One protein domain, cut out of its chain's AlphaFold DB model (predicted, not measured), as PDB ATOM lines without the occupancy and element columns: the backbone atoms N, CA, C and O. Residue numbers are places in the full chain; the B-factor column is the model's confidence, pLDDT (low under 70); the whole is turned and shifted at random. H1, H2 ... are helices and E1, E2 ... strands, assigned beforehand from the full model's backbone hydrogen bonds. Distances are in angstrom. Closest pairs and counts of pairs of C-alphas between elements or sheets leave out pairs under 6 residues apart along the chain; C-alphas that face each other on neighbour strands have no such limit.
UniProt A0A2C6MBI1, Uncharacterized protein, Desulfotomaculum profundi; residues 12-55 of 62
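AT A GLANCE: This is residues 12 to 55 of the 62 residues of an uncharacterized protein of Desulfotomaculum profundi (UniProt A0A2C6MBI1). A small two-stranded hairpin, E1 and E2, lies at one end, and a single helix, H1, at the other, with a long unnamed stretch arching between them. Residues 12 to 38 stand free. The printed part has 44 residues, with H1, E1, E2 along the chain, an antiparallel sheet E1 - E2 and a mixed class. It is extended, with a radius of gyration of the C-alphas of 18.2 A and spans of 47 by 29 by 14 A.

IN THESE COORDINATES: Find C-alpha 42 at (-15.893, 22.897, -1.743), where E1, residues 42 to 45, begins. E2, residues 51 to 54, ends at C-alpha 54, (-16.791, 18.161, -3.089). H1, residues 12 to 25, runs 20.2 A from C-alpha 12 at (2.466, 58.392, -13.516).

HOW THE PARTS SIT: Look first at the hairpin of E1 and E2, antiparallel at 142 degrees. C-alphas 45 and 51 face each other at 4.7 A. N 44 and O 52 are within hydrogen-bond range at 2.9 A, N 54 and O 42 at 2.8 A. H1 and E2 are apart. In H1 every O i to N i+4 pair is within hydrogen-bond range.

THE WHOLE: The two C-alphas farthest apart, those of Phe 12 and Cys 47, are 48.5 A apart. The printed part has no cut. The link from H1 to E1, residues 26 to 41, is long; that from E1 to E2 is tight. Look for pLDDT under 70 at residues 28 to 41 and 54 to 55.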
ATOM      1  N   PHE A  12       2.966  57.731 -14.717       82.06
ATOM      2  CA  PHE A  12       2.466  58.392 -13.516       82.06
ATOM      3  C   PHE A  12       0.966  58.154 -13.262       82.06
ATOM      4  O   PHE A  12       0.568  57.839 -12.144       82.06
ATOM      5  N   ARG A  13       0.134  58.212 -14.310       79.31
ATOM      6  CA  ARG A  13      -1.312  57.942 -14.216       79.31
ATOM      7  C   ARG A  13      -1.585  56.490 -13.822       79.31
ATOM      8  O   ARG A  13      -2.526  56.225 -13.084       79.31
ATOM      9  N   PHE A  14      -0.766  55.546 -14.291       80.44
ATOM     10  CA  PHE A  14      -0.884  54.142 -13.886       80.44
ATOM     11  C   PHE A  14      -0.546  53.949 -12.408       80.44
ATOM     12  O   PHE A  14      -1.274  53.240 -11.714       80.44
ATOM     13  N   TYR A  15       0.503  54.610 -11.911       86.12
ATOM     14  CA  TYR A  15       0.831  54.586 -10.485       86.12
ATOM     15  C   TYR A  15      -0.316  55.129  -9.624       86.12
ATOM     16  O   TYR A  15      -0.689  54.477  -8.648       86.12
ATOM     17  N   GLU A  16      -0.924  56.257 -10.006       86.19
ATOM     18  CA  GLU A  16      -2.092  56.805  -9.297       86.19
ATOM     19  C   GLU A  16      -3.248  55.800  -9.230       86.19
ATOM     20  O   GLU A  16      -3.813  55.572  -8.159       86.19
ATOM     21  N   LEU A  17      -3.576  55.147 -10.348       87.94
ATOM     22  CA  LEU A  17      -4.661  54.165 -10.399       87.94
ATOM     23  C   LEU A  17      -4.395  52.951  -9.499       87.94
ATOM     24  O   LEU A  17      -5.297  52.502  -8.792       87.94
ATOM     25  N   VAL A  18      -3.161  52.443  -9.476       87.44
ATOM     26  CA  VAL A  18      -2.780  51.310  -8.615       87.44
ATOM     27  C   VAL A  18      -2.879  51.684  -7.137       87.44
ATOM     28  O   VAL A  18      -3.388  50.896  -6.339       87.44
ATOM     29  N   VAL A  19      -2.438  52.887  -6.763       89.88
ATOM     30  CA  VAL A  19      -2.542  53.380  -5.382       89.88
ATOM     31  C   VAL A  19      -4.007  53.502  -4.959       89.88
ATOM     32  O   VAL A  19      -4.375  53.015  -3.889       89.88
ATOM     33  N   LEU A  20      -4.864  54.076  -5.806       88.69
ATOM     34  CA  LEU A  20      -6.295  54.204  -5.523       88.69
ATOM     35  C   LEU A  20      -6.980  52.839  -5.378       88.69
ATOM     36  O   LEU A  20      -7.781  52.656  -4.460       88.69
ATOM     37  N   GLN A  21      -6.621  51.866  -6.219       86.25
ATOM     38  CA  GLN A  21      -7.119  50.494  -6.114       86.25
ATOM     39  C   GLN A  21      -6.699  49.847  -4.786       86.25
ATOM     40  O   GLN A  21      -7.528  49.271  -4.085       86.25
ATOM     41  N   LYS A  22      -5.431  49.999  -4.389       87.44
ATOM     42  CA  LYS A  22      -4.927  49.470  -3.113       87.44
ATOM     43  C   LYS A  22      -5.624  50.098  -1.906       87.44
ATOM     44  O   LYS A  22      -5.934  49.375  -0.966       87.44
ATOM     45  N   ILE A  23      -5.909  51.401  -1.942       87.06
ATOM     46  CA  ILE A  23      -6.661  52.102  -0.884       87.06
ATOM     47  C   ILE A  23      -8.119  51.631  -0.834       87.06
ATOM     48  O   ILE A  23      -8.700  51.506   0.244       87.06
ATOM     49  N   HIS A  24      -8.733  51.392  -1.993       81.50
ATOM     50  CA  HIS A  24     -10.080  50.840  -2.063       81.50
ATOM     51  C   HIS A  24     -10.130  49.440  -1.436       81.50
ATOM     52  O   HIS A  24     -10.982  49.177  -0.588       81.50
ATOM     53  N   ASP A  25      -9.181  48.579  -1.795       80.69
ATOM     54  CA  ASP A  25      -9.125  47.191  -1.333       80.69
ATOM     55  C   ASP A  25      -8.662  47.060   0.123       80.69
ATOM     56  O   ASP A  25      -9.004  46.085   0.792       80.69
ATOM     57  N   SER A  26      -7.922  48.045   0.645       79.12
ATOM     58  CA  SER A  26      -7.538  48.091   2.059       79.12
ATOM     59  C   SER A  26      -8.691  48.488   2.977       79.12
ATOM     60  O   SER A  26      -8.575  48.342   4.195       79.12
ATOM     61  N   LYS A  27      -9.801  49.018   2.441       80.94
ATOM     62  CA  LYS A  27     -10.993  49.241   3.259       80.94
ATOM     63  C   LYS A  27     -11.587  47.874   3.600       80.94
ATOM     64  O   LYS A  27     -11.895  47.113   2.683       80.94
ATOM     65  N   PRO A  28     -11.777  47.549   4.892       66.00
ATOM     66  CA  PRO A  28     -12.371  46.279   5.268       66.00
ATOM     67  C   PRO A  28     -13.746  46.184   4.606       66.00
ATOM     68  O   PRO A  28     -14.621  47.021   4.852       66.00
ATOM     69  N   LYS A  29     -13.925  45.189   3.726       66.69
ATOM     70  CA  LYS A  29     -15.237  44.863   3.166       66.69
ATOM     71  C   LYS A  29     -16.156  44.612   4.352       66.69
ATOM     72  O   LYS A  29     -15.996  43.624   5.061       66.69
ATOM     73  N   LYS A  30     -17.083  45.542   4.589       64.88
ATOM     74  CA  LYS A  30     -18.141  45.414   5.590       64.88
ATOM     75  C   LYS A  30     -18.765  44.038   5.390       64.88
ATOM     76  O   LYS A  30     -19.300  43.800   4.310       64.88
ATOM     77  N   ASN A  31     -18.607  43.162   6.385       62.81
ATOM     78  CA  ASN A  31     -19.007  41.757   6.358       62.81
ATOM     79  C   ASN A  31     -20.373  41.621   5.687       62.81
ATOM     80  O   ASN A  31     -21.409  41.946   6.269       62.81
ATOM     81  N   GLN A  32     -20.352  41.210   4.424       57.16
ATOM     82  CA  GLN A  32     -21.562  40.873   3.710       57.16
ATOM     83  C   GLN A  32     -22.016  39.553   4.333       57.16
ATOM     84  O   GLN A  32     -21.198  38.632   4.409       57.16
ATOM     85  N   PRO A  33     -23.257  39.434   4.833       52.84
ATOM     86  CA  PRO A  33     -23.751  38.137   5.255       52.84
ATOM     87  C   PRO A  33     -23.693  37.244   4.019       52.84
ATOM     88  O   PRO A  33     -24.344  37.530   3.010       52.84
ATOM     89  N   VAL A  34     -22.842  36.219   4.080       55.00
ATOM     90  CA  VAL A  34     -22.769  35.158   3.080       55.00
ATOM     91  C   VAL A  34     -24.195  34.647   2.924       55.00
ATOM     92  O   VAL A  34     -24.750  34.053   3.847       55.00
ATOM     93  N   LYS A  35     -24.838  34.970   1.797       56.91
ATOM     94  CA  LYS A  35     -26.160  34.440   1.467       56.91
ATOM     95  C   LYS A  35     -25.974  32.954   1.181       56.91
ATOM     96  O   LYS A  35     -25.709  32.557   0.051       56.91
ATOM     97  N   SER A  36     -26.082  32.156   2.236       60.78
ATOM     98  CA  SER A  36     -26.129  30.702   2.215       60.78
ATOM     99  C   SER A  36     -27.393  30.254   1.482       60.78
ATOM    100  O   SER A  36     -28.495  30.258   2.020       60.78
ATOM    101  N   GLY A  37     -27.249  29.902   0.207       57.16
ATOM    102  CA  GLY A  37     -28.387  29.430  -0.584       57.16
ATOM    103  C   GLY A  37     -28.036  28.672  -1.855       57.16
ATOM    104  O   GLY A  37     -28.940  28.299  -2.594       57.16
ATOM    105  N   LYS A  38     -26.753  28.437  -2.135       61.44
ATOM    106  CA  LYS A  38     -26.318  27.598  -3.254       61.44
ATOM    107  C   LYS A  38     -25.284  26.600  -2.731       61.44
ATOM    108  O   LYS A  38     -24.476  27.014  -1.902       61.44
ATOM    109  N   PRO A  39     -25.328  25.324  -3.155       58.44
ATOM    110  CA  PRO A  39     -24.236  24.396  -2.897       58.44
ATOM    111  C   PRO A  39     -23.014  24.945  -3.633       58.44
ATOM    112  O   PRO A  39     -22.938  24.904  -4.860       58.44
ATOM    113  N   GLU A  40     -22.129  25.592  -2.885       63.12
ATOM    114  CA  GLU A  40     -20.869  26.083  -3.415       63.12
ATOM    115  C   GLU A  40     -19.901  24.896  -3.420       63.12
ATOM    116  O   GLU A  40     -19.803  24.207  -2.405       63.12
ATOM    117  N   PRO A  41     -19.262  24.579  -4.557       66.62
ATOM    118  CA  PRO A  41     -18.337  23.459  -4.620       66.62
ATOM    119  C   PRO A  41     -17.168  23.714  -3.667       66.62
ATOM    120  O   PRO A  41     -16.433  24.691  -3.816       66.62
ATOM    121  N   GLU A  42     -16.999  22.827  -2.691       74.44
ATOM    122  CA  GLU A  42     -15.893  22.897  -1.743       74.44
ATOM    123  C   GLU A  42     -14.661  22.260  -2.384       74.44
ATOM    124  O   GLU A  42     -14.709  21.139  -2.889       74.44
ATOM    125  N   ILE A  43     -13.548  22.988  -2.395       77.62
ATOM    126  CA  ILE A  43     -12.271  22.459  -2.867       77.62
ATOM    127  C   ILE A  43     -11.569  21.817  -1.672       77.62
ATOM    128  O   ILE A  43     -11.243  22.498  -0.700       77.62
ATOM    129  N   LEU A  44     -11.333  20.514  -1.760       82.88
ATOM    130  CA  LEU A  44     -10.644  19.709  -0.757       82.88
ATOM    131  C   LEU A  44      -9.319  19.204  -1.333       82.88
ATOM    132  O   LEU A  44      -9.191  19.035  -2.542       82.88
ATOM    133  N   CYS A  45      -8.343  18.931  -0.472       86.44
ATOM    134  CA  CYS A  45      -7.127  18.222  -0.865       86.44
ATOM    135  C   CYS A  45      -7.174  16.795  -0.317       86.44
ATOM    136  O   CYS A  45      -7.503  16.602   0.855       86.44
ATOM    137  N   ASP A  46      -6.842  15.804  -1.142       82.38
ATOM    138  CA  ASP A  46      -6.682  14.426  -0.675       82.38
ATOM    139  C   ASP A  46      -5.351  14.219   0.070       82.38
ATOM    140  O   ASP A  46      -4.485  15.096   0.132       82.38
ATOM    141  N   CYS A  47      -5.166  13.025   0.636       88.44
ATOM    142  CA  CYS A  47      -3.936  12.651   1.337       88.44
ATOM    143  C   CYS A  47      -2.703  12.550   0.414       88.44
ATOM    144  O   CYS A  47      -1.589  12.412   0.914       88.44
ATOM    145  N   PHE A  48      -2.892  12.615  -0.907       88.00
ATOM    146  CA  PHE A  48      -1.839  12.642  -1.922       88.00
ATOM    147  C   PHE A  48      -1.567  14.064  -2.448       88.00
ATOM    148  O   PHE A  48      -0.711  14.243  -3.314       88.00
ATOM    149  N   GLY A  49      -2.250  15.083  -1.913       85.00
ATOM    150  CA  GLY A  49      -2.087  16.488  -2.289       85.00
ATOM    151  C   GLY A  49      -2.837  16.908  -3.557       85.00
ATOM    152  O   GLY A  49      -2.597  18.004  -4.062       85.00
ATOM    153  N   GLN A  50      -3.735  16.075  -4.084       89.44
ATOM    154  CA  GLN A  50      -4.558  16.402  -5.248       89.44
ATOM    155  C   GLN A  50      -5.787  17.211  -4.834       89.44
ATOM    156  O   GLN A  50      -6.435  16.911  -3.832       89.44
ATOM    157  N   MET A  51      -6.139  18.216  -5.639       87.38
ATOM    158  CA  MET A  51      -7.361  19.000  -5.450       87.38
ATOM    159  C   MET A  51      -8.585  18.226  -5.955       87.38
ATOM    160  O   MET A  51      -8.624  17.808  -7.113       87.38
ATOM    161  N   ILE A  52      -9.602  18.080  -5.110       85.06
ATOM    162  CA  ILE A  52     -10.871  17.403  -5.396       85.06
ATOM    163  C   ILE A  52     -12.023  18.373  -5.129       85.06
ATOM    164  O   ILE A  52     -12.012  19.117  -4.150       85.06
ATOM    165  N   TYR A  53     -13.039  18.352  -5.990       81.94
ATOM    166  CA  TYR A  53     -14.265  19.124  -5.804       81.94
ATOM    167  C   TYR A  53     -15.311  18.283  -5.062       81.94
ATOM    168  O   TYR A  53     -15.794  17.279  -5.584       81.94
ATOM    169  N   GLY A  54     -15.669  18.698  -3.848       69.31
ATOM    170  CA  GLY A  54     -16.791  18.161  -3.089       69.31
ATOM    171  C   GLY A  54     -18.071  18.918  -3.430       69.31
ATOM    172  O   GLY A  54     -18.215  20.094  -3.101       69.31
ATOM    173  N   LEU A  55     -19.022  18.251  -4.087       66.31
ATOM    174  CA  LEU A  55     -20.371  18.788  -4.243       66.31
ATOM    175  C   LEU A  55     -21.203  18.354  -3.030       66.31
ATOM    176  O   LEU A  55     -21.704  17.230  -2.987       66.31
TER     177      LEU A  55